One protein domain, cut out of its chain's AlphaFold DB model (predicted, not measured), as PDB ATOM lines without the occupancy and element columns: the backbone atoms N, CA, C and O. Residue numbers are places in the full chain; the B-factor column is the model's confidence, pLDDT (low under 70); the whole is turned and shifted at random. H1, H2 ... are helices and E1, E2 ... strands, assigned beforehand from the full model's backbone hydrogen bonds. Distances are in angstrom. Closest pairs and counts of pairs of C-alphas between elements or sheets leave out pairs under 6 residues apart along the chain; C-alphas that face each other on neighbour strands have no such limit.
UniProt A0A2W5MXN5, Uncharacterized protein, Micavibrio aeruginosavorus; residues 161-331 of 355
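Overview. This is residues 161 to 331 of the 355 residues of an uncharacterized protein of Micavibrio aeruginosavorus (UniProt A0A2W5MXN5). A curled sheet of five strands wraps round one long helix, H4, while a helical hairpin, H2 and H3, covers the sheet's other face. H1 packs across the first part of H4, and H5 and E6 make the end of the printed part away from the sheet. The helices H1 and H4 on one face and H2 and H3 on the other give three layers, helices on both faces of a sheet. The 171 printed residues hold five named helices and six named strands, in the order H1 E1 H2 H3 E2 E3 E4 H4 E5 H5 E6; the sheet runs E1 E2 E3 E4 E5, mixed, and the class is mixed, helices and strands. The whole is compact, with a radius of gyration of the C-alphas of 15.8 A and spans of 42 by 38 by 33 A.

Arrangement. E2 (235 to 242), E3 (251 to 259) and E4 (264 to 272) form a meander, each strand the antiparallel neighbour of the one before; N 238 and O 255 are 2.9 A apart, N 254 and O 271 2.8 A. E1 (188 to 191), an edge strand, is antiparallel to E2, with N 191 and O 239 at 2.9 A. E5 (306 to 308), the other edge, is parallel to E4, with N 265 and O 306 at 2.8 A. E4, H4 (288 to 302) and E5 form a strand-helix-strand unit, two parallel neighbour strands with a helix between, its crossover right-handed. The sheet curls round H4; the closest C-alphas of H4 and E3, Ala 288 and Ala 253, are 6.1 A apart. H1 (175 to 187) touches residues 288 to 294 of H4 alone, about perpendicular at 81 degrees, closest at C-alphas 181 and 291, 5.2 A. On the opposite face from H4, H2 (195 to 208) and H3 (217 to 228) form a helical hairpin, touching at C-alphas 199 and 221, 6.8 A, at a shallow tilt of 24 degrees, opposite ways. H5 (314 to 321) is not on the sheet; it is close to H4 but not clearly touching, C-alphas 319 and 290 being 7.9 A apart. E6 (327 to 331) pairs with no named strand and is near H5, with 5 pairs of C-alphas within 10 A. Every O i to N i+4 pair is within hydrogen-bond range in H1, H2, H3, H4 and H5.

Along the chain. H1 begins at C-alpha 175 (-42.302, 3.687, 28.250). H4 measures 21.2 A, H2 19.9 A, E2 23.7 A, E3 22.9 A and E4 23.4 A; E4 bends by 50 degrees at residue 269. E6 ends at C-alpha 331 (-14.231, -3.216, 23.274).

Size, cuts and confidence. The C-alphas farthest apart, of Ala 245 and Arg 331, are 45.0 A apart. The printed part has no cut, and the link from E4 to H4 is long, with 15 residues. Mean pLDDT of the printed part is 90.8; residues 214 to 215, 276 to 280 and 311 are under 70.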
ATOM      1  N   TYR A 161     -26.172  -4.659  29.006       97.44
ATOM      2  CA  TYR A 161     -27.234  -4.632  29.998       97.44
ATOM      3  C   TYR A 161     -26.806  -5.438  31.224       97.44
ATOM      4  O   TYR A 161     -26.369  -6.586  31.119       97.44
ATOM      5  N   ARG A 162     -26.925  -4.807  32.392       96.88
ATOM      6  CA  ARG A 162     -26.595  -5.381  33.699       96.88
ATOM      7  C   ARG A 162     -27.893  -5.526  34.478       96.88
ATOM      8  O   ARG A 162     -28.384  -4.557  35.047       96.88
ATOM      9  N   GLY A 163     -28.485  -6.710  34.393       94.56
ATOM     10  CA  GLY A 163     -29.696  -7.048  35.131       94.56
ATOM     11  C   GLY A 163     -29.380  -7.681  36.478       94.56
ATOM     12  O   GLY A 163     -28.310  -8.256  36.668       94.56
ATOM     13  N   GLU A 164     -30.339  -7.600  37.391       94.69
ATOM     14  CA  GLU A 164     -30.300  -8.283  38.682       94.69
ATOM     15  C   GLU A 164     -31.354  -9.393  38.689       94.69
ATOM     16  O   GLU A 164     -32.482  -9.192  38.225       94.69
ATOM     17  N   ALA A 165     -30.990 -10.565  39.211       93.62
ATOM     18  CA  ALA A 165     -31.911 -11.689  39.324       93.62
ATOM     19  C   ALA A 165     -33.147 -11.297  40.156       93.62
ATOM     20  O   ALA A 165     -33.036 -10.660  41.202       93.62
ATOM     21  N   GLY A 166     -34.335 -11.682  39.685       92.06
ATOM     22  CA  GLY A 166     -35.607 -11.367  40.347       92.06
ATOM     23  C   GLY A 166     -36.181  -9.975  40.048       92.06
ATOM     24  O   GLY A 166     -37.333  -9.719  40.404       92.06
ATOM     25  N   ILE A 167     -35.451  -9.094  39.353       94.88
ATOM     26  CA  ILE A 167     -35.977  -7.805  38.884       94.88
ATOM     27  C   ILE A 167     -36.402  -7.931  37.419       94.88
ATOM     28  O   ILE A 167     -35.568  -8.111  36.536       94.88
ATOM     29  N   ASP A 168     -37.702  -7.778  37.130       95.69
ATOM     30  CA  ASP A 168     -38.191  -7.782  35.745       95.69
ATOM     31  C   ASP A 168     -37.671  -6.540  34.987       95.69
ATOM     32  O   ASP A 168     -38.064  -5.404  35.317       95.69
ATOM     33  N   PRO A 169     -36.854  -6.718  33.926       95.88
ATOM     34  CA  PRO A 169     -36.287  -5.608  33.169       95.88
ATOM     35  C   PRO A 169     -37.343  -4.692  32.544       95.88
ATOM     36  O   PRO A 169     -37.058  -3.529  32.251       95.88
ATOM     37  N   ILE A 170     -38.580  -5.172  32.355       97.12
ATOM     38  CA  ILE A 170     -39.667  -4.397  31.743       97.12
ATOM     39  C   ILE A 170     -39.954  -3.094  32.501       97.12
ATOM     40  O   ILE A 170     -40.404  -2.112  31.906       97.12
ATOM     41  N   SER A 171     -39.705  -3.086  33.813       95.00
ATOM     42  CA  SER A 171     -39.938  -1.942  34.696       95.00
ATOM     43  C   SER A 171     -38.954  -0.794  34.437       95.00
ATOM     44  O   SER A 171     -39.347   0.375  34.506       95.00
ATOM     45  N   LEU A 172     -37.724  -1.137  34.049       96.06
ATOM     46  CA  LEU A 172     -36.610  -0.218  33.811       96.06
ATOM     47  C   LEU A 172     -36.631   0.366  32.386       96.06
ATOM     48  O   LEU A 172     -36.144   1.468  32.146       96.06
ATOM     49  N   ILE A 173     -37.229  -0.348  31.429       97.88
ATOM     50  CA  ILE A 173     -37.270   0.045  30.011       97.88
ATOM     51  C   ILE A 173     -38.130   1.302  29.791       97.88
ATOM     52  O   ILE A 173     -39.234   1.425  30.330       97.88
ATOM     53  N   LYS A 174     -37.690   2.213  28.909       97.12
ATOM     54  CA  LYS A 174     -38.458   3.411  28.493       97.12
ATOM     55  C   LYS A 174     -39.893   3.071  28.064       97.12
ATOM     56  O   LYS A 174     -40.129   2.076  27.380       97.12
ATOM     57  N   SER A 175     -40.855   3.927  28.420       97.50
ATOM     58  CA  SER A 175     -42.302   3.687  28.250       97.50
ATOM     59  C   SER A 175     -42.719   3.285  26.827       97.50
ATOM     60  O   SER A 175     -43.460   2.317  26.658       97.50
ATOM     61  N   ASP A 176     -42.208   3.964  25.797       97.19
ATOM     62  CA  ASP A 176     -42.495   3.648  24.389       97.19
ATOM     63  C   ASP A 176     -42.059   2.218  24.010       97.19
ATOM     64  O   ASP A 176     -42.849   1.429  23.485       97.19
ATOM     65  N   THR A 177     -40.819   1.843  24.327       97.88
ATOM     66  CA  THR A 177     -40.292   0.495  24.059       97.88
ATOM     67  C   THR A 177     -41.010  -0.560  24.894       97.88
ATOM     68  O   THR A 177     -41.364  -1.617  24.373       97.88
ATOM     69  N   ARG A 178     -41.317  -0.244  26.153       98.25
ATOM     70  CA  ARG A 178     -42.084  -1.097  27.066       98.25
ATOM     71  C   ARG A 178     -43.463  -1.440  26.506       98.25
ATOM     72  O   ARG A 178     -43.851  -2.604  26.507       98.25
ATOM     73  N   ASN A 179     -44.185  -0.455  25.972       98.12
ATOM     74  CA  ASN A 179     -45.497  -0.670  25.358       98.12
ATOM     75  C   ASN A 179     -45.411  -1.568  24.115       98.12
ATOM     76  O   ASN A 179     -46.272  -2.423  23.913       98.12
ATOM     77  N   LYS A 180     -44.349  -1.423  23.312       98.12
ATOM     78  CA  LYS A 180     -44.088  -2.268  22.132       98.12
ATOM     79  C   LYS A 180     -43.768  -3.714  22.515       98.12
ATOM     80  O   LYS A 180     -44.250  -4.627  21.850       98.12
ATOM     81  N   ILE A 181     -43.000  -3.918  23.585       98.31
ATOM     82  CA  ILE A 181     -42.722  -5.251  24.139       98.31
ATOM     83  C   ILE A 181     -44.008  -5.873  24.681       98.31
ATOM     84  O   ILE A 181     -44.331  -6.988  24.304       98.31
ATOM     85  N   ARG A 182     -44.798  -5.135  25.470       98.06
ATOM     86  CA  ARG A 182     -46.087  -5.624  25.990       98.06
ATOM     87  C   ARG A 182     -47.073  -5.991  24.884       98.06
ATOM     88  O   ARG A 182     -47.829  -6.941  25.041       98.06
ATOM     89  N   ALA A 183     -47.081  -5.249  23.775       97.25
ATOM     90  CA  ALA A 183     -47.854  -5.622  22.595       97.25
ATOM     91  C   ALA A 183     -47.372  -6.957  22.013       97.25
ATOM     92  O   ALA A 183     -48.172  -7.868  21.856       97.25
ATOM     93  N   ALA A 184     -46.060  -7.113  21.812       97.56
ATOM     94  CA  ALA A 184     -45.495  -8.381  21.362       97.56
ATOM     95  C   ALA A 184     -45.777  -9.540  22.329       97.56
ATOM     96  O   ALA A 184     -46.115 -10.618  21.875       97.56
ATOM     97  N   GLN A 185     -45.718  -9.332  23.645       97.38
ATOM     98  CA  GLN A 185     -46.027 -10.368  24.638       97.38
ATOM     99  C   GLN A 185     -47.477 -10.863  24.566       97.38
ATOM    100  O   GLN A 185     -47.747 -12.021  24.890       97.38
ATOM    101  N   ARG A 186     -48.427 -10.007  24.161       96.81
ATOM    102  CA  ARG A 186     -49.817 -10.431  23.934       96.81
ATOM    103  C   ARG A 186     -49.938 -11.312  22.698       96.81
ATOM    104  O   ARG A 186     -50.637 -12.316  22.761       96.81
ATOM    105  N   ASP A 187     -49.211 -10.967  21.641       96.19
ATOM    106  CA  ASP A 187     -49.398 -11.547  20.309       96.19
ATOM    107  C   ASP A 187     -48.427 -12.701  20.008       96.19
ATOM    108  O   ASP A 187     -48.653 -13.482  19.085       96.19
ATOM    109  N   MET A 188     -47.334 -12.814  20.766       96.69
ATOM    110  CA  MET A 188     -46.216 -13.721  20.511       96.69
ATOM    111  C   MET A 188     -45.845 -14.551  21.737       96.69
ATOM    112  O   MET A 188     -46.105 -14.176  22.882       96.69
ATOM    113  N   GLU A 189     -45.181 -15.669  21.478       96.69
ATOM    114  CA  GLU A 189     -44.580 -16.551  22.475       96.69
ATOM    115  C   GLU A 189     -43.133 -16.894  22.105       96.69
ATOM    116  O   GLU A 189     -42.750 -16.819  20.933       96.69
ATOM    117  N   ILE A 190     -42.336 -17.244  23.119       97.31
ATOM    118  CA  ILE A 190     -40.986 -17.784  22.939       97.31
ATOM    119  C   ILE A 190     -41.077 -19.298  22.859       97.31
ATOM    120  O   ILE A 190     -41.690 -19.919  23.724       97.31
ATOM    121  N   VAL A 191     -40.426 -19.879  21.858       95.88
ATOM    122  CA  VAL A 191     -40.390 -21.326  21.649       95.88
ATOM    123  C   VAL A 191     -38.961 -21.847  21.533       95.88
ATOM    124  O   VAL A 191     -38.063 -21.084  21.160       95.88
ATOM    125  N   PRO A 192     -38.730 -23.131  21.862       92.94
ATOM    126  CA  PRO A 192     -37.469 -23.794  21.559       92.94
ATOM    127  C   PRO A 192     -37.204 -23.790  20.051       92.94
ATOM    128  O   PRO A 192     -38.133 -23.905  19.257       92.94
ATOM    129  N   MET A 193     -35.935 -23.686  19.676       95.62
ATOM    130  CA  MET A 193     -35.469 -23.797  18.296       95.62
ATOM    131  C   MET A 193     -34.124 -24.520  18.298       95.62
ATOM    132  O   MET A 193     -33.254 -24.212  19.117       95.62
ATOM    133  N   GLY A 194     -33.970 -25.490  17.398       95.62
ATOM    134  CA  GLY A 194     -32.712 -26.218  17.234       95.62
ATOM    135  C   GLY A 194     -31.625 -25.367  16.571       95.62
ATOM    136  O   GLY A 194     -31.914 -24.375  15.905       95.62
ATOM    137  N   ILE A 195     -30.362 -25.777  16.711       95.88
ATOM    138  CA  ILE A 195     -29.223 -25.101  16.064       95.88
ATOM    139  C   ILE A 195     -29.371 -25.145  14.534       95.88
ATOM    140  O   ILE A 195     -29.334 -24.100  13.886       95.88
ATOM    141  N   ASP A 196     -29.627 -26.327  13.969       95.69
ATOM    142  CA  ASP A 196     -29.817 -26.518  12.524       95.69
ATOM    143  C   ASP A 196     -30.995 -25.701  11.981       95.69
ATOM    144  O   ASP A 196     -30.909 -25.077  10.920       95.69
ATOM    145  N   GLU A 197     -32.093 -25.669  12.739       96.12
ATOM    146  CA  GLU A 197     -33.286 -24.894  12.409       96.12
ATOM    147  C   GLU A 197     -32.981 -23.390  12.405       96.12
ATOM    148  O   GLU A 197     -33.356 -22.684  11.466       96.12
ATOM    149  N   PHE A 198     -32.244 -22.897  13.406       96.56
ATOM    150  CA  PHE A 198     -31.831 -21.499  13.481       96.56
ATOM    151  C   PHE A 198     -30.969 -21.087  12.290       96.56
ATOM    152  O   PHE A 198     -31.227 -20.046  11.681       96.56
ATOM    153  N   PHE A 199     -29.948 -21.877  11.945       94.81
ATOM    154  CA  PHE A 199     -29.049 -21.532  10.844       94.81
ATOM    155  C   PHE A 199     -29.742 -21.637   9.485       94.81
ATOM    156  O   PHE A 199     -29.569 -20.734   8.667       94.81
ATOM    157  N   SER A 200     -30.627 -22.619   9.296       94.44
ATOM    158  CA  SER A 200     -31.491 -22.696   8.109       94.44
ATOM    159  C   SER A 200     -32.394 -21.460   7.992       94.44
ATOM    160  O   SER A 200     -32.492 -20.840   6.933       94.44
ATOM    161  N   PHE A 201     -33.013 -21.039   9.100       94.25
ATOM    162  CA  PHE A 201     -33.830 -19.825   9.161       94.25
ATOM    163  C   PHE A 201     -33.012 -18.546   8.912       94.25
ATOM    164  O   PHE A 201     -33.492 -17.594   8.293       94.25
ATOM    165  N   TYR A 202     -31.771 -18.496   9.396       93.38
ATOM    166  CA  TYR A 202     -30.847 -17.387   9.178       93.38
ATOM    167  C   TYR A 202     -30.427 -17.260   7.712       93.38
ATOM    168  O   TYR A 202     -30.524 -16.165   7.156       93.38
ATOM    169  N   GLU A 203     -30.030 -18.361   7.075       92.44
ATOM    170  CA  GLU A 203     -29.651 -18.389   5.659       92.44
ATOM    171  C   GLU A 203     -30.823 -18.007   4.753       92.44
ATOM    172  O   GLU A 203     -30.675 -17.106   3.927       92.44
ATOM    173  N   ALA A 204     -32.010 -18.581   4.980       91.56
ATOM    174  CA  ALA A 204     -33.207 -18.254   4.207       91.56
ATOM    175  C   ALA A 204     -33.572 -16.759   4.294       91.56
ATOM    176  O   ALA A 204     -33.919 -16.130   3.295       91.56
ATOM    177  N   ASN A 205     -33.457 -16.148   5.480       91.38
ATOM    178  CA  ASN A 205     -33.732 -14.719   5.641       91.38
ATOM    179  C   ASN A 205     -32.660 -13.827   5.003       91.38
ATOM    180  O   ASN A 205     -32.997 -12.735   4.548       91.38
ATOM    181  N   LEU A 206     -31.390 -14.252   4.986       89.12
ATOM    182  CA  LEU A 206     -30.320 -13.544   4.277       89.12
ATOM    183  C   LEU A 206     -30.541 -13.585   2.760       89.12
ATOM    184  O   LEU A 206     -30.491 -12.537   2.110       89.12
ATOM    185  N   GLU A 207     -30.858 -14.764   2.225       89.44
ATOM    186  CA  GLU A 207     -31.174 -14.971   0.811       89.44
ATOM    187  C   GLU A 207     -32.374 -14.119   0.382       89.44
ATOM    188  O   GLU A 207     -32.285 -13.370  -0.592       89.44
ATOM    189  N   ALA A 208     -33.452 -14.123   1.174       87.69
ATOM    190  CA  ALA A 208     -34.659 -13.343   0.905       87.69
ATOM    191  C   ALA A 208     -34.415 -11.825   0.807       87.69
ATOM    192  O   ALA A 208     -35.227 -11.104   0.227       87.69
ATOM    193  N   ILE A 209     -33.314 -11.315   1.368       85.62
ATOM    194  CA  ILE A 209     -32.934  -9.896   1.287       85.62
ATOM    195  C   ILE A 209     -31.712  -9.640   0.404       85.62
ATOM    196  O   ILE A 209     -31.139  -8.548   0.467       85.62
ATOM    197  N   GLY A 210     -31.298 -10.634  -0.388       85.19
ATOM    198  CA  GLY A 210     -30.157 -10.538  -1.295       85.19
ATOM    199  C   GLY A 210     -28.833 -10.272  -0.578       85.19
ATOM    200  O   GLY A 210     -27.952  -9.621  -1.139       85.19
ATOM    201  N   LYS A 211     -28.697 -10.711   0.680       83.19
ATOM    202  CA  LYS A 211     -27.453 -10.595   1.444       83.19
ATOM    203  C   LYS A 211     -26.781 -11.952   1.560       83.19
ATOM    204  O   LYS A 211     -27.435 -12.972   1.714       83.19
ATOM    205  N   THR A 212     -25.457 -11.941   1.556       76.06
ATOM    206  CA  THR A 212     -24.643 -13.101   1.910       76.06
ATOM    207  C   THR A 212     -24.109 -12.939   3.328       76.06
ATOM    208  O   THR A 212     -23.962 -11.819   3.832       76.06
ATOM    209  N   ASN A 213     -23.832 -14.057   3.998       71.12
ATOM    210  CA  ASN A 213     -23.116 -13.999   5.263       71.12
ATOM    211  C   ASN A 213     -21.647 -13.627   4.990       71.12
ATOM    212  O   ASN A 213     -21.026 -14.125   4.055       71.12
ATOM    213  N   ASN A 214     -21.082 -12.742   5.809       60.94
ATOM    214  CA  ASN A 214     -19.662 -12.379   5.727       60.94
ATOM    215  C   ASN A 214     -18.750 -13.441   6.360       60.94
ATOM    216  O   ASN A 214     -17.530 -13.392   6.193       60.94
ATOM    217  N   PHE A 215     -19.336 -14.367   7.121       67.00
ATOM    218  CA  PHE A 215     -18.667 -15.503   7.735       67.00
ATOM    219  C   PHE A 215     -19.302 -16.802   7.232       67.00
ATOM    220  O   PHE A 215     -20.469 -16.820   6.847       67.00
ATOM    221  N   PHE A 216     -18.548 -17.895   7.205       77.69
ATOM    222  CA  PHE A 216     -19.079 -19.157   6.701       77.69
ATOM    223  C   PHE A 216     -20.034 -19.760   7.738       77.69
ATOM    224  O   PHE A 216     -19.605 -20.165   8.819       77.69
ATOM    225  N   VAL A 217     -21.324 -19.818   7.399       83.12
ATOM    226  CA  VAL A 217     -22.408 -20.239   8.308       83.12
ATOM    227  C   VAL A 217     -22.131 -21.600   8.942       83.12
ATOM    228  O   VAL A 217     -22.322 -21.771  10.140       83.12
ATOM    229  N   LYS A 218     -21.588 -22.547   8.170       85.06
ATOM    230  CA  LYS A 218     -21.292 -23.897   8.666       85.06
ATOM    231  C   LYS A 218     -20.259 -23.923   9.793       85.06
ATOM    232  O   LYS A 218     -20.298 -24.825  10.621       85.06
ATOM    233  N   ILE A 219     -19.334 -22.960   9.836       85.69
ATOM    234  CA  ILE A 219     -18.392 -22.847  10.959       85.69
ATOM    235  C   ILE A 219     -19.121 -22.343  12.200       85.69
ATOM    236  O   ILE A 219     -18.910 -22.895  13.275       85.69
ATOM    237  N   ASP A 220     -19.980 -21.327  12.065       87.38
ATOM    238  CA  ASP A 220     -20.787 -20.843  13.191       87.38
ATOM    239  C   ASP A 220     -21.663 -21.972  13.747       87.38
ATOM    240  O   ASP A 220     -21.688 -22.183  14.955       87.38
ATOM    241  N   GLN A 221     -22.317 -22.731  12.866       91.38
ATOM    242  CA  GLN A 221     -23.130 -23.888  13.232       91.38
ATOM    243  C   GLN A 221     -22.318 -24.938  13.991       91.38
ATOM    244  O   GLN A 221     -22.687 -25.296  15.105       91.38
ATOM    245  N   ALA A 222     -21.164 -25.350  13.462       89.88
ATOM    246  CA  ALA A 222     -20.303 -26.326  14.127       89.88
ATOM    247  C   ALA A 222     -19.759 -25.823  15.479       89.88
ATOM    248  O   ALA A 222     -19.621 -26.597  16.427       89.88
ATOM    249  N   LEU A 223     -19.464 -24.522  15.607       90.12
ATOM    250  CA  LEU A 223     -19.101 -23.924  16.895       90.12
ATOM    251  C   LEU A 223     -20.279 -23.979  17.868       90.12
ATOM    252  O   LEU A 223     -20.086 -24.306  19.034       90.12
ATOM    253  N   PHE A 224     -21.493 -23.692  17.404       92.25
ATOM    254  CA  PHE A 224     -22.697 -23.763  18.226       92.25
ATOM    255  C   PHE A 224     -22.978 -25.189  18.704       92.25
ATOM    256  O   PHE A 224     -23.243 -25.393  19.886       92.25
ATOM    257  N   GLU A 225     -22.853 -26.179  17.823       92.62
ATOM    258  CA  GLU A 225     -22.961 -27.598  18.172       92.62
ATOM    259  C   GLU A 225     -21.917 -27.992  19.224       92.62
ATOM    260  O   GLU A 225     -22.255 -28.599  20.242       92.62
ATOM    261  N   ALA A 226     -20.661 -27.572  19.036       89.88
ATOM    262  CA  ALA A 226     -19.598 -27.817  20.006       89.88
ATOM    263  C   ALA A 226     -19.922 -27.187  21.372       89.88
ATOM    264  O   ALA A 226     -19.807 -27.855  22.399       89.88
ATOM    265  N   GLY A 227     -20.395 -25.936  21.390       89.69
ATOM    266  CA  GLY A 227     -20.796 -25.237  22.613       89.69
ATOM    267  C   GLY A 227     -22.024 -25.840  23.303       89.69
ATOM    268  O   GLY A 227     -22.153 -25.731  24.521       89.69
ATOM    269  N   ALA A 228     -22.914 -26.498  22.558       90.75
ATOM    270  CA  ALA A 228     -24.103 -27.157  23.097       90.75
ATOM    271  C   ALA A 228     -23.839 -28.578  23.629       90.75
ATOM    272  O   ALA A 228     -24.602 -29.065  24.457       90.75
ATOM    273  N   SER A 229     -22.764 -29.235  23.180       83.56
ATOM    274  CA  SER A 229     -22.455 -30.639  23.503       83.56
ATOM    275  C   SER A 229     -21.961 -30.900  24.940       83.56
ATOM    276  O   SER A 229     -21.817 -32.054  25.347       83.56
ATOM    277  N   GLY A 230     -21.688 -29.845  25.717       75.88
ATOM    278  CA  GLY A 230     -21.182 -29.932  27.090       75.88
ATOM    279  C   GLY A 230     -22.268 -30.114  28.159       75.88
ATOM    280  O   GLY A 230     -23.454 -29.921  27.910       75.88
ATOM    281  N   ARG A 231     -21.848 -30.437  29.394       76.00
ATOM    282  CA  ARG A 231     -22.746 -30.489  30.571       76.00
ATOM    283  C   ARG A 231     -23.373 -29.134  30.900       76.00
ATOM    284  O   ARG A 231     -24.509 -29.105  31.356       76.00
ATOM    285  N   ASP A 232     -22.636 -28.060  30.623       84.12
ATOM    286  CA  ASP A 232     -23.081 -26.676  30.755       84.12
ATOM    287  C   ASP A 232     -23.152 -26.056  29.352       84.12
ATOM    288  O   ASP A 232     -22.125 -25.584  28.845       84.12
ATOM    289  N   PRO A 233     -24.322 -26.096  28.685       87.25
ATOM    290  CA  PRO A 233     -24.471 -25.582  27.332       87.25
ATOM    291  C   PRO A 233     -24.081 -24.107  27.256       87.25
ATOM    292  O   PRO A 233     -24.627 -23.265  27.968       87.25
ATOM    293  N   LYS A 234     -23.157 -23.793  26.347       92.06
ATOM    294  CA  LYS A 234     -22.640 -22.435  26.116       92.06
ATOM    295  C   LYS A 234     -23.438 -21.661  25.065       92.06
ATOM    296  O   LYS A 234     -23.023 -20.588  24.631       92.06
ATOM    297  N   VAL A 235     -24.577 -22.203  24.638       94.25
ATOM    298  CA  VAL A 235     -25.429 -21.686  23.564       94.25
ATOM    299  C   VAL A 235     -26.871 -21.618  24.049       94.25
ATOM    300  O   VAL A 235     -27.351 -22.528  24.719       94.25
ATOM    301  N   ASP A 236     -27.563 -20.543  23.686       95.25
ATOM    302  CA  ASP A 236     -28.993 -20.377  23.922       95.25
ATOM    303  C   ASP A 236     -29.652 -19.734  22.693       95.25
ATOM    304  O   ASP A 236     -29.167 -18.725  22.183       95.25
ATOM    305  N   ILE A 237     -30.745 -20.311  22.197       97.19
ATOM    306  CA  ILE A 237     -31.474 -19.803  21.030       97.19
ATOM    307  C   ILE A 237     -32.879 -19.405  21.469       97.19
ATOM    308  O   ILE A 237     -33.647 -20.203  22.006       97.19
ATOM    309  N   LEU A 238     -33.223 -18.146  21.208       97.56
ATOM    310  CA  LEU A 238     -34.546 -17.584  21.445       97.56
ATOM    311  C   LEU A 238     -35.261 -17.460  20.113       97.56
ATOM    312  O   LEU A 238     -34.829 -16.667  19.281       97.56
ATOM    313  N   ALA A 239     -36.362 -18.177  19.922       97.88
ATOM    314  CA  ALA A 239     -37.217 -18.016  18.754       97.88
ATOM    315  C   ALA A 239     -38.590 -17.492  19.169       97.88
ATOM    316  O   ALA A 239     -39.133 -17.892  20.196       97.88
ATOM    317  N   ALA A 240     -39.145 -16.578  18.375       97.31
ATOM    318  CA  ALA A 240     -40.459 -16.001  18.601       97.31
ATOM    319  C   ALA A 240     -41.383 -16.285  17.418       97.31
ATOM    320  O   ALA A 240     -41.026 -16.065  16.254       97.31
ATOM    321  N   ARG A 241     -42.603 -16.703  17.742       94.88
ATOM    322  CA  ARG A 241     -43.709 -16.884  16.799       94.88
ATOM    323  C   ARG A 241     -44.982 -16.267  17.356       94.88
ATOM    324  O   ARG A 241     -45.051 -15.934  18.540       94.88
ATOM    325  N   ARG A 242     -45.989 -16.108  16.501       93.94
ATOM    326  CA  ARG A 242     -47.317 -15.661  16.931       93.94
ATOM    327  C   ARG A 242     -48.015 -16.739  17.748       93.94
ATOM    328  O   ARG A 242     -47.865 -17.927  17.477       93.94
ATOM    329  N   LYS A 243     -48.810 -16.303  18.719       94.12
ATOM    330  CA  LYS A 243     -49.758 -17.166  19.416       94.12
ATOM    331  C   LYS A 243     -50.924 -17.453  18.479       94.12
ATOM    332  O   LYS A 243     -51.589 -16.532  18.012       94.12
ATOM    333  N   THR A 244     -51.175 -18.725  18.225       88.31
ATOM    334  CA  THR A 244     -52.362 -19.214  17.519       88.31
ATOM    335  C   THR A 244     -53.037 -20.278  18.364       88.31
ATOM    336  O   THR A 244     -52.381 -20.922  19.181       88.31
ATOM    337  N   ALA A 245     -54.345 -20.468  18.175       80.50
ATOM    338  CA  ALA A 245     -55.104 -21.488  18.904       80.50
ATOM    339  C   ALA A 245     -54.520 -22.901  18.710       80.50
ATOM    340  O   ALA A 245     -54.591 -23.729  19.612       80.50
ATOM    341  N   GLU A 246     -53.905 -23.145  17.552       79.38
ATOM    342  CA  GLU A 246     -53.316 -24.425  17.152       79.38
ATOM    343  C   GLU A 246     -51.825 -24.552  17.507       79.38
ATOM    344  O   GLU A 246     -51.252 -25.628  17.368       79.38
ATOM    345  N   GLY A 247     -51.173 -23.465  17.944       75.00
ATOM    346  CA  GLY A 247     -49.760 -23.473  18.330       75.00
ATOM    347  C   GLY A 247     -48.776 -23.770  17.190       75.00
ATOM    348  O   GLY A 247     -47.651 -24.174  17.468       75.00
ATOM    349  N   ASN A 248     -49.162 -23.574  15.925       80.06
ATOM    350  CA  ASN A 248     -48.365 -23.964  14.749       80.06
ATOM    351  C   ASN A 248     -47.937 -22.783  13.865       80.06
ATOM    352  O   ASN A 248     -47.644 -22.948  12.682       80.06
ATOM    353  N   SER A 249     -47.867 -21.570  14.415       86.31
ATOM    354  CA  SER A 249     -47.381 -20.423  13.643       86.31
ATOM    355  C   SER A 249     -45.899 -20.552  13.285       86.31
ATOM    356  O   SER A 249     -45.100 -20.996  14.115       86.31
ATOM    357  N   PRO A 250     -45.493 -20.107  12.084       90.81
ATOM    358  CA  PRO A 250     -44.094 -20.123  11.702       90.81
ATOM    359  C   PRO A 250     -43.283 -19.149  12.563       90.81
ATOM    360  O   PRO A 250     -43.787 -18.120  13.020       90.81
ATOM    361  N   ILE A 251     -41.993 -19.443  12.724       94.06
ATOM    362  CA  ILE A 251     -41.061 -18.540  13.401       94.06
ATOM    363  C   ILE A 251     -40.957 -17.226  12.625       94.06
ATOM    364  O   ILE A 251     -40.830 -17.208  11.396       94.06
ATOM    365  N   GLU A 252     -41.014 -16.112  13.351       94.06
ATOM    366  CA  GLU A 252     -40.914 -14.770  12.776       94.06
ATOM    367  C   GLU A 252     -39.568 -14.108  13.043       94.06
ATOM    368  O   GLU A 252     -39.088 -13.320  12.224       94.06
ATOM    369  N   ALA A 253     -38.949 -14.428  14.176       96.56
ATOM    370  CA  ALA A 253     -37.633 -13.935  14.532       96.56
ATOM    371  C   ALA A 253     -36.917 -14.901  15.473       96.56
ATOM    372  O   ALA A 253     -37.563 -15.614  16.240       96.56
ATOM    373  N   ALA A 254     -35.589 -14.870  15.446       97.94
ATOM    374  CA  ALA A 254     -34.759 -15.618  16.368       97.94
ATOM    375  C   ALA A 254     -33.460 -14.870  16.713       97.94
ATOM    376  O   ALA A 254     -32.918 -14.124  15.891       97.94
ATOM    377  N   ILE A 255     -32.955 -15.081  17.927       96.56
ATOM    378  CA  ILE A 255     -31.643 -14.618  18.388       96.56
ATOM    379  C   ILE A 255     -30.869 -15.823  18.911       96.56
ATOM    380  O   ILE A 255     -31.308 -16.494  19.842       96.56
ATOM    381  N   ALA A 256     -29.699 -16.051  18.331       96.00
ATOM    382  CA  ALA A 256     -28.702 -16.972  18.842       96.00
ATOM    383  C   ALA A 256     -27.776 -16.223  19.798       96.00
ATOM    384  O   ALA A 256     -27.178 -15.203  19.431       96.00
ATOM    385  N   CYS A 257     -27.668 -16.745  21.012       96.31
ATOM    386  CA  CYS A 257     -26.843 -16.222  22.081       96.31
ATOM    387  C   CYS A 257     -25.787 -17.247  22.491       96.31
ATOM    388  O   CYS A 257     -26.000 -18.458  22.395       96.31
ATOM    389  N   SER A 258     -24.672 -16.756  23.009       94.81
ATOM    390  CA  SER A 258     -23.663 -17.561  23.679       94.81
ATOM    391  C   SER A 258     -23.579 -17.177  25.155       94.81
ATOM    392  O   SER A 258     -23.873 -16.046  25.538       94.81
ATOM    393  N   CYS A 259     -23.197 -18.121  26.005       92.62
ATOM    394  CA  CYS A 259     -22.990 -17.888  27.428       92.62
ATOM    395  C   CYS A 259     -21.724 -18.610  27.867       92.62
ATOM    396  O   CYS A 259     -21.634 -19.829  27.787       92.62
ATOM    397  N   GLY A 260     -20.717 -17.832  28.250       84.94
ATOM    398  CA  GLY A 260     -19.399 -18.325  28.626       84.94
ATOM    399  C   GLY A 260     -19.120 -18.211  30.111       84.94
ATOM    400  O   GLY A 260     -19.859 -17.575  30.857       84.94
ATOM    401  N   ASP A 261     -17.968 -18.740  30.515       87.62
ATOM    402  CA  ASP A 261     -17.420 -18.527  31.865       87.62
ATOM    403  C   ASP A 261     -16.750 -17.142  31.998       87.62
ATOM    404  O   ASP A 261     -16.199 -16.773  33.037       87.62
ATOM    405  N   ASP A 262     -16.820 -16.332  30.940       89.94
ATOM    406  CA  ASP A 262     -16.317 -14.964  30.909       89.94
ATOM    407  C   ASP A 262     -17.270 -13.937  31.548       89.94
ATOM    408  O   ASP A 262     -16.912 -12.761  31.654       89.94
ATOM    409  N   GLY A 263     -18.434 -14.381  32.035       93.00
ATOM    410  CA  GLY A 263     -19.425 -13.546  32.721       93.00
ATOM    411  C   GLY A 263     -20.403 -12.834  31.784       93.00
ATOM    412  O   GLY A 263     -21.151 -11.963  32.233       93.00
ATOM    413  N   PHE A 264     -20.418 -13.192  30.496       95.19
ATOM    414  CA  PHE A 264     -21.281 -12.563  29.503       95.19
ATOM    415  C   PHE A 264     -22.292 -13.536  28.891       95.19
ATOM    416  O   PHE A 264     -22.011 -14.703  28.619       95.19
ATOM    417  N   TYR A 265     -23.472 -12.994  28.607       96.81
ATOM    418  CA  TYR A 265     -24.480 -13.569  27.729       96.81
ATOM    419  C   TYR A 265     -24.481 -12.729  26.448       96.81
ATOM    420  O   TYR A 265     -24.827 -11.553  26.490       96.81
ATOM    421  N   LYS A 266     -24.020 -13.263  25.319       95.50
ATOM    422  CA  LYS A 266     -23.698 -12.451  24.136       95.50
ATOM    423  C   LYS A 266     -24.644 -12.750  22.997       95.50
ATOM    424  O   LYS A 266     -24.882 -13.914  22.695       95.50
ATOM    425  N   PHE A 267     -25.124 -11.728  22.303       94.12
ATOM    426  CA  PHE A 267     -25.739 -11.945  20.997       94.12
ATOM    427  C   PHE A 267     -24.679 -12.406  20.014       94.12
ATOM    428  O   PHE A 267     -23.614 -11.827  19.947       94.12
ATOM    429  N   THR A 268     -24.947 -13.448  19.240       90.81
ATOM    430  CA  THR A 268     -24.026 -13.866  18.176       90.81
ATOM    431  C   THR A 268     -24.661 -13.652  16.816       90.81
ATOM    432  O   THR A 268     -24.022 -13.141  15.895       90.81
ATOM    433  N   ARG A 269     -25.939 -14.011  16.661       90.94
ATOM    434  CA  ARG A 269     -26.686 -13.816  15.413       90.94
ATOM    435  C   ARG A 269     -28.127 -13.431  15.721       90.94
ATOM    436  O   ARG A 269     -28.728 -13.922  16.671       90.94
ATOM    437  N   ILE A 270     -28.685 -12.564  14.882       91.81
ATOM    438  CA  ILE A 270     -30.081 -12.130  14.943       91.81
ATOM    439  C   ILE A 270     -30.686 -12.329  13.556       91.81
ATOM    440  O   ILE A 270     -30.119 -11.867  12.563       91.81
ATOM    441  N   SER A 271     -31.840 -12.986  13.496       92.81
ATOM    442  CA  SER A 271     -32.580 -13.268  12.267       92.81
ATOM    443  C   SER A 271     -34.042 -12.874  12.423       92.81
ATOM    444  O   SER A 271     -34.627 -13.063  13.488       92.81
ATOM    445  N   TYR A 272     -34.652 -12.322  11.379       92.31
ATOM    446  CA  TYR A 272     -36.085 -12.038  11.356       92.31
ATOM    447  C   TYR A 272     -36.614 -11.943   9.935       92.31
ATOM    448  O   TYR A 272     -35.922 -11.481   9.023       92.31
ATOM    449  N   LYS A 273     -37.886 -12.301   9.781       89.12
ATOM    450  CA  LYS A 273     -38.617 -12.132   8.532       89.12
ATOM    451  C   LYS A 273     -38.854 -10.645   8.266       89.12
ATOM    452  O   LYS A 273     -39.378  -9.924   9.116       89.12
ATOM    453  N   ARG A 274     -38.457 -10.171   7.083       77.06
ATOM    454  CA  ARG A 274     -38.605  -8.763   6.662       77.06
ATOM    455  C   ARG A 274     -39.820  -8.496   5.783       77.06
ATOM    456  O   ARG A 274     -40.295  -7.365   5.764       77.06
ATOM    457  N   GLY A 275     -40.302  -9.509   5.073       70.00
ATOM    458  CA  GLY A 275     -41.430  -9.405   4.156       70.00
ATOM    459  C   GLY A 275     -42.489 -10.452   4.456       70.00
ATOM    460  O   GLY A 275     -42.215 -11.463   5.103       70.00
ATOM    461  N   GLN A 276     -43.702 -10.187   3.985       67.81
ATOM    462  CA  GLN A 276     -44.752 -11.190   3.912       67.81
ATOM    463  C   GLN A 276     -44.422 -12.129   2.742       67.81
ATOM    464  O   GLN A 276     -44.219 -11.669   1.621       67.81
ATOM    465  N   SER A 277     -44.308 -13.427   3.011       64.81
ATOM    466  CA  SER A 277     -44.286 -14.462   1.980       64.81
ATOM    467  C   SER A 277     -45.726 -14.783   1.579       64.81
ATOM    468  O   SER A 277     -46.646 -14.509   2.352       64.81
ATOM    469  N   SER A 278     -45.928 -15.387   0.406       61.47
ATOM    470  CA  SER A 278     -47.243 -15.892  -0.036       61.47
ATOM    471  C   SER A 278     -47.931 -16.749   1.027       61.47
ATOM    472  O   SER A 278     -49.147 -16.717   1.164       61.47
ATOM    473  N   ASP A 279     -47.125 -17.463   1.807       64.94
ATOM    474  CA  ASP A 279     -47.577 -18.462   2.773       64.94
ATOM    475  C   ASP A 279     -47.846 -17.859   4.165       64.94
ATOM    476  O   ASP A 279     -48.110 -18.585   5.120       64.94
ATOM    477  N   MET A 280     -47.731 -16.534   4.319       68.00
ATOM    478  CA  MET A 280     -48.021 -15.841   5.574       68.00
ATOM    479  C   MET A 280     -49.353 -15.097   5.502       68.00
ATOM    480  O   MET A 280     -49.507 -14.132   4.752       68.00
ATOM    481  N   GLU A 281     -50.283 -15.482   6.376       74.25
ATOM    482  CA  GLU A 281     -51.579 -14.810   6.548       74.25
ATOM    483  C   GLU A 281     -51.437 -13.352   7.014       74.25
ATOM    484  O   GLU A 281     -52.277 -12.506   6.714       74.25
ATOM    485  N   GLN A 282     -50.365 -13.043   7.750       80.44
ATOM    486  CA  GLN A 282     -50.098 -11.720   8.308       80.44
ATOM    487  C   GLN A 282     -48.649 -11.292   8.057       80.44
ATOM    488  O   GLN A 282     -47.752 -12.136   8.009       80.44
ATOM    489  N   PRO A 283     -48.373  -9.979   7.956       86.31
ATOM    490  CA  PRO A 283     -47.002  -9.493   7.892       86.31
ATOM    491  C   PRO A 283     -46.226  -9.846   9.179       86.31
ATOM    492  O   PRO A 283     -46.832  -9.929  10.258       86.31
ATOM    493  N   PRO A 284     -44.885  -9.978   9.107       88.94
ATOM    494  CA  PRO A 284     -44.053 -10.232  10.282       88.94
ATOM    495  C   PRO A 284     -44.299  -9.224  11.410       88.94
ATOM    496  O   PRO A 284     -44.477  -8.022  11.177       88.94
ATOM    497  N   HIS A 285     -44.296  -9.688  12.659       93.38
ATOM    498  CA  HIS A 285     -44.602  -8.846  13.803       93.38
ATOM    499  C   HIS A 285     -43.524  -7.773  14.015       93.38
ATOM    500  O   HIS A 285     -42.380  -8.036  14.396       93.38
ATOM    501  N   LYS A 286     -43.922  -6.504  13.861       92.75
ATOM    502  CA  LYS A 286     -43.063  -5.303  13.940       92.75
ATOM    503  C   LYS A 286     -42.253  -5.137  15.236       92.75
ATOM    504  O   LYS A 286     -41.411  -4.235  15.338       92.75
ATOM    505  N   HIS A 287     -42.546  -5.911  16.278       95.94
ATOM    506  CA  HIS A 287     -41.876  -5.830  17.579       95.94
ATOM    507  C   HIS A 287     -41.221  -7.146  18.021       95.94
ATOM    508  O   HIS A 287     -40.705  -7.187  19.134       95.94
ATOM    509  N   ALA A 288     -41.159  -8.166  17.155       96.31
ATOM    510  CA  ALA A 288     -40.560  -9.469  17.463       96.31
ATOM    511  C   ALA A 288     -39.121  -9.359  18.001       96.31
ATOM    512  O   ALA A 288     -38.812  -9.881  19.064       96.31
ATOM    513  N   ILE A 289     -38.261  -8.573  17.343       96.06
ATOM    514  CA  ILE A 289     -36.880  -8.363  17.807       96.06
ATOM    515  C   ILE A 289     -36.824  -7.687  19.183       96.06
ATOM    516  O   ILE A 289     -36.014  -8.069  20.017       96.06
ATOM    517  N   LYS A 290     -37.694  -6.704  19.460       96.81
ATOM    518  CA  LYS A 290     -37.705  -6.045  20.780       96.81
ATOM    519  C   LYS A 290     -38.106  -7.021  21.882       96.81
ATOM    520  O   LYS A 290     -37.565  -6.949  22.978       96.81
ATOM    521  N   PHE A 291     -39.044  -7.912  21.573       98.12
ATOM    522  CA  PHE A 291     -39.467  -8.968  22.478       98.12
ATOM    523  C   PHE A 291     -38.334  -9.962  22.755       98.12
ATOM    524  O   PHE A 291     -38.045 -10.222  23.915       98.12
ATOM    525  N   LEU A 292     -37.619 -10.417  21.721       98.12
ATOM    526  CA  LEU A 292     -36.465 -11.307  21.885       98.12
ATOM    527  C   LEU A 292     -35.324 -10.667  22.686       98.12
ATOM    528  O   LEU A 292     -34.745 -11.323  23.545       98.12
ATOM    529  N   VAL A 293     -35.026  -9.384  22.456       97.75
ATOM    530  CA  VAL A 293     -34.023  -8.655  23.253       97.75
ATOM    531  C   VAL A 293     -34.452  -8.566  24.720       97.75
ATOM    532  O   VAL A 293     -33.634  -8.801  25.600       97.75
ATOM    533  N   TYR A 294     -35.727  -8.286  24.997       98.06
ATOM    534  CA  TYR A 294     -36.256  -8.293  26.365       98.06
ATOM    535  C   TYR A 294     -36.147  -9.671  27.039       98.06
ATOM    536  O   TYR A 294     -35.730  -9.760  28.192       98.06
ATOM    537  N   GLU A 295     -36.469 -10.749  26.330       98.25
ATOM    538  CA  GLU A 295     -36.350 -12.102  26.886       98.25
ATOM    539  C   GLU A 295     -34.885 -12.502  27.106       98.25
ATOM    540  O   GLU A 295     -34.565 -13.130  28.113       98.25
ATOM    541  N   ALA A 296     -33.965 -12.056  26.248       97.88
ATOM    542  CA  ALA A 296     -32.535 -12.202  26.495       97.88
ATOM    543  C   ALA A 296     -32.060 -11.424  27.730       97.88
ATOM    544  O   ALA A 296     -31.257 -11.946  28.499       97.88
ATOM    545  N   MET A 297     -32.569 -10.206  27.953       98.31
ATOM    546  CA  MET A 297     -32.268  -9.431  29.162       98.31
ATOM    547  C   MET A 297     -32.676 -10.207  30.417       98.31
ATOM    548  O   MET A 297     -31.864 -10.343  31.331       98.31
ATOM    549  N   LYS A 298     -33.883 -10.786  30.434       97.75
ATOM    550  CA  LYS A 298     -34.344 -11.640  31.538       97.75
ATOM    551  C   LYS A 298     -33.428 -12.839  31.755       97.75
ATOM    552  O   LYS A 298     -32.892 -12.996  32.844       97.75
ATOM    553  N   ARG A 299     -33.161 -13.622  30.703       96.81
ATOM    554  CA  ARG A 299     -32.298 -14.809  30.809       96.81
ATOM    555  C   ARG A 299     -30.876 -14.479  31.250       96.81
ATOM    556  O   ARG A 299     -30.284 -15.261  31.984       96.81
ATOM    557  N   SER A 300     -30.328 -13.341  30.823       97.25
ATOM    558  CA  SER A 300     -29.016 -12.890  31.291       97.25
ATOM    559  C   SER A 300     -29.028 -12.569  32.789       97.25
ATOM    560  O   SER A 300     -28.156 -13.048  33.508       97.25
ATOM    561  N   ALA A 301     -30.058 -11.867  33.276       97.00
ATOM    562  CA  ALA A 301     -30.212 -11.516  34.685       97.00
ATOM    563  C   ALA A 301     -30.420 -12.757  35.567       97.00
ATOM    564  O   ALA A 301     -29.751 -12.901  36.586       97.00
ATOM    565  N   ASP A 302     -31.274 -13.689  35.134       95.81
ATOM    566  CA  ASP A 302     -31.534 -14.952  35.838       95.81
ATOM    567  C   ASP A 302     -30.271 -15.820  35.962       95.81
ATOM    568  O   ASP A 302     -30.119 -16.574  36.921       95.81
ATOM    569  N   ARG A 303     -29.341 -15.696  35.007       95.06
ATOM    570  CA  ARG A 303     -28.040 -16.382  35.016       95.06
ATOM    571  C   ARG A 303     -26.933 -15.587  35.716       95.06
ATOM    572  O   ARG A 303     -25.809 -16.076  35.788       95.06
ATOM    573  N   GLY A 304     -27.205 -14.370  36.192       95.81
ATOM    574  CA  GLY A 304     -26.183 -13.482  36.756       95.81
ATOM    575  C   GLY A 304     -25.109 -13.056  35.745       95.81
ATOM    576  O   GLY A 304     -23.968 -12.805  36.126       95.81
ATOM    577  N   LEU A 305     -25.454 -13.007  34.455       96.38
ATOM    578  CA  LEU A 305     -24.553 -12.654  33.359       96.38
ATOM    579  C   LEU A 305     -24.854 -11.253  32.823       96.38
ATOM    580  O   LEU A 305     -25.993 -10.787  32.816       96.38
ATOM    581  N   VAL A 306     -23.826 -10.603  32.284       97.06
ATOM    582  CA  VAL A 306     -23.966  -9.324  31.580       97.06
ATOM    583  C   VAL A 306     -24.401  -9.596  30.146       97.06
ATOM    584  O   VAL A 306     -23.685 -10.269  29.405       97.06
ATOM    585  N   LEU A 307     -25.542  -9.048  29.727       97.38
ATOM    586  CA  LEU A 307     -25.952  -9.123  28.328       97.38
ATOM    587  C   LEU A 307     -25.103  -8.167  27.483       97.38
ATOM    588  O   LEU A 307     -25.137  -6.959  27.705       97.38
ATOM    589  N   ASP A 308     -24.392  -8.699  26.492       96.12
ATOM    590  CA  ASP A 308     -23.635  -7.938  25.494       96.12
ATOM    591  C   ASP A 308     -24.229  -8.164  24.102       96.12
ATOM    592  O   ASP A 308     -24.449  -9.297  23.677       96.12
ATOM    593  N   VAL A 309     -24.485  -7.088  23.364       92.75
ATOM    594  CA  VAL A 309     -25.069  -7.177  22.016       92.75
ATOM    595  C   VAL A 309     -24.050  -7.510  20.914       92.75
ATOM    596  O   VAL A 309     -24.428  -7.533  19.745       92.75
ATOM    597  N   ASP A 310     -22.787  -7.763  21.281       81.12
ATOM    598  CA  ASP A 310     -21.679  -8.169  20.400       81.12
ATOM    599  C   ASP A 310     -21.450  -7.197  19.234       81.12
ATOM    600  O   ASP A 310     -21.216  -7.558  18.078       81.12
ATOM    601  N   GLY A 311     -21.386  -5.911  19.576       69.81
ATOM    602  CA  GLY A 311     -21.092  -4.844  18.632       69.81
ATOM    603  C   GLY A 311     -22.331  -4.329  17.917       69.81
ATOM    604  O   GLY A 311     -23.390  -4.952  17.887       69.81
ATOM    605  N   THR A 312     -22.210  -3.130  17.358       75.75
ATOM    606  CA  THR A 312     -23.374  -2.414  16.850       75.75
ATOM    607  C   THR A 312     -23.239  -2.024  15.384       75.75
ATOM    608  O   THR A 312     -22.177  -1.634  14.903       75.75
ATOM    609  N   THR A 313     -24.353  -2.145  14.670       81.06
ATOM    610  CA  THR A 313     -24.592  -1.462  13.393       81.06
ATOM    611  C   THR A 313     -25.420  -0.213  13.674       81.06
ATOM    612  O   THR A 313     -26.047  -0.134  14.726       81.06
ATOM    613  N   GLU A 314     -25.518   0.729  12.740       79.94
ATOM    614  CA  GLU A 314     -26.376   1.920  12.899       79.94
ATOM    615  C   GLU A 314     -27.830   1.560  13.286       79.94
ATOM    616  O   GLU A 314     -28.434   2.150  14.188       79.94
ATOM    617  N   GLY A 315     -28.378   0.503  12.671       82.62
ATOM    618  CA  GLY A 315     -29.693  -0.034  13.029       82.62
ATOM    619  C   GLY A 315     -29.743  -0.639  14.438       82.62
ATOM    620  O   GLY A 315     -30.750  -0.494  15.132       82.62
ATOM    621  N   GLY A 316     -28.653  -1.276  14.877       86.50
ATOM    622  CA  GLY A 316     -28.479  -1.766  16.246       86.50
ATOM    623  C   GLY A 316     -28.431  -0.630  17.271       86.50
ATOM    624  O   GLY A 316     -29.147  -0.687  18.265       86.50
ATOM    625  N   GLU A 317     -27.698   0.450  16.990       89.62
ATOM    626  CA  GLU A 317     -27.603   1.615  17.886       89.62
ATOM    627  C   GLU A 317     -28.984   2.224  18.126       89.62
ATOM    628  O   GLU A 317     -29.397   2.475  19.263       89.62
ATOM    629  N   THR A 318     -29.751   2.380  17.046       90.50
ATOM    630  CA  THR A 318     -31.130   2.867  17.112       90.50
ATOM    631  C   THR A 318     -32.038   1.916  17.893       90.50
ATOM    632  O   THR A 318     -32.948   2.363  18.591       90.50
ATOM    633  N   LEU A 319     -31.834   0.602  17.783       92.62
ATOM    634  CA  LEU A 319     -32.621  -0.386  18.514       92.62
ATOM    635  C   LEU A 319     -32.333  -0.333  20.019       92.62
ATOM    636  O   LEU A 319     -33.275  -0.192  20.799       92.62
ATOM    637  N   TYR A 320     -31.066  -0.436  20.427       94.81
ATOM    638  CA  TYR A 320     -30.683  -0.600  21.833       94.81
ATOM    639  C   TYR A 320     -30.839   0.693  22.643       94.81
ATOM    640  O   TYR A 320     -31.349   0.663  23.765       94.81
ATOM    641  N   SER A 321     -30.559   1.860  22.051       93.00
ATOM    642  CA  SER A 321     -30.786   3.167  22.699       93.00
ATOM    643  C   SER A 321     -32.254   3.420  23.091       93.00
ATOM    644  O   SER A 321     -32.547   4.113  24.077       93.00
ATOM    645  N   ARG A 322     -33.208   2.821  22.361       94.69
ATOM    646  CA  ARG A 322     -34.648   2.922  22.653       94.69
ATOM    647  C   ARG A 322     -35.062   2.159  23.905       94.69
ATOM    648  O   ARG A 322     -36.077   2.520  24.500       94.69
ATOM    649  N   PHE A 323     -34.317   1.139  24.324       96.75
ATOM    650  CA  PHE A 323     -34.585   0.456  25.592       96.75
ATOM    651  C   PHE A 323     -34.287   1.377  26.780       96.75
ATOM    652  O   PHE A 323     -35.048   1.394  27.743       96.75
ATOM    653  N   GLY A 324     -33.236   2.198  26.673       96.12
ATOM    654  CA  GLY A 324     -32.860   3.185  27.689       96.12
ATOM    655  C   GLY A 324     -32.205   2.615  28.946       96.12
ATOM    656  O   GLY A 324     -31.999   3.367  29.887       96.12
ATOM    657  N   VAL A 325     -31.895   1.319  28.947       96.88
ATOM    658  CA  VAL A 325     -31.235   0.601  30.054       96.88
ATOM    659  C   VAL A 325     -29.915  -0.040  29.634       96.88
ATOM    660  O   VAL A 325     -29.242  -0.656  30.449       96.88
ATOM    661  N   PHE A 326     -29.568   0.069  28.352       96.88
ATOM    662  CA  PHE A 326     -28.288  -0.389  27.843       96.88
ATOM    663  C   PHE A 326     -27.238   0.706  28.030       96.88
ATOM    664  O   PHE A 326     -27.447   1.845  27.608       96.88
ATOM    665  N   GLU A 327     -26.117   0.334  28.631       95.56
ATOM    666  CA  GLU A 327     -24.914   1.142  28.773       95.56
ATOM    667  C   GLU A 327     -24.099   1.062  27.479       95.56
ATOM    668  O   GLU A 327     -23.765  -0.027  27.008       95.56
ATOM    669  N   GLU A 328     -23.786   2.212  26.890       94.69
ATOM    670  CA  GLU A 328     -22.857   2.284  25.765       94.69
ATOM    671  C   GLU A 328     -21.421   2.095  26.259       94.69
ATOM    672  O   GLU A 328     -20.991   2.752  27.204       94.69
ATOM    673  N   THR A 329     -20.669   1.219  25.600       93.94
ATOM    674  CA  THR A 329     -19.257   0.994  25.914       93.94
ATOM    675  C   THR A 329     -18.475   0.596  24.666       93.94
ATOM    676  O   THR A 329     -19.011   0.500  23.557       93.94
ATOM    677  N   TYR A 330     -17.188   0.342  24.848       93.00
ATOM    678  CA  TYR A 330     -16.275  -0.046  23.796       93.00
ATOM    679  C   TYR A 330     -15.501  -1.302  24.177       93.00
ATOM    680  O   TYR A 330     -15.217  -1.569  25.344       93.00
ATOM    681  N   ARG A 331     -15.128  -2.067  23.157       91.62
ATOM    682  CA  ARG A 331     -14.231  -3.216  23.274       91.62
ATOM    683  C   ARG A 331     -13.125  -3.132  22.244       91.62
ATOM    684  O   ARG A 331     -13.309  -2.565  21.162       91.62
TER     685      ARG A 331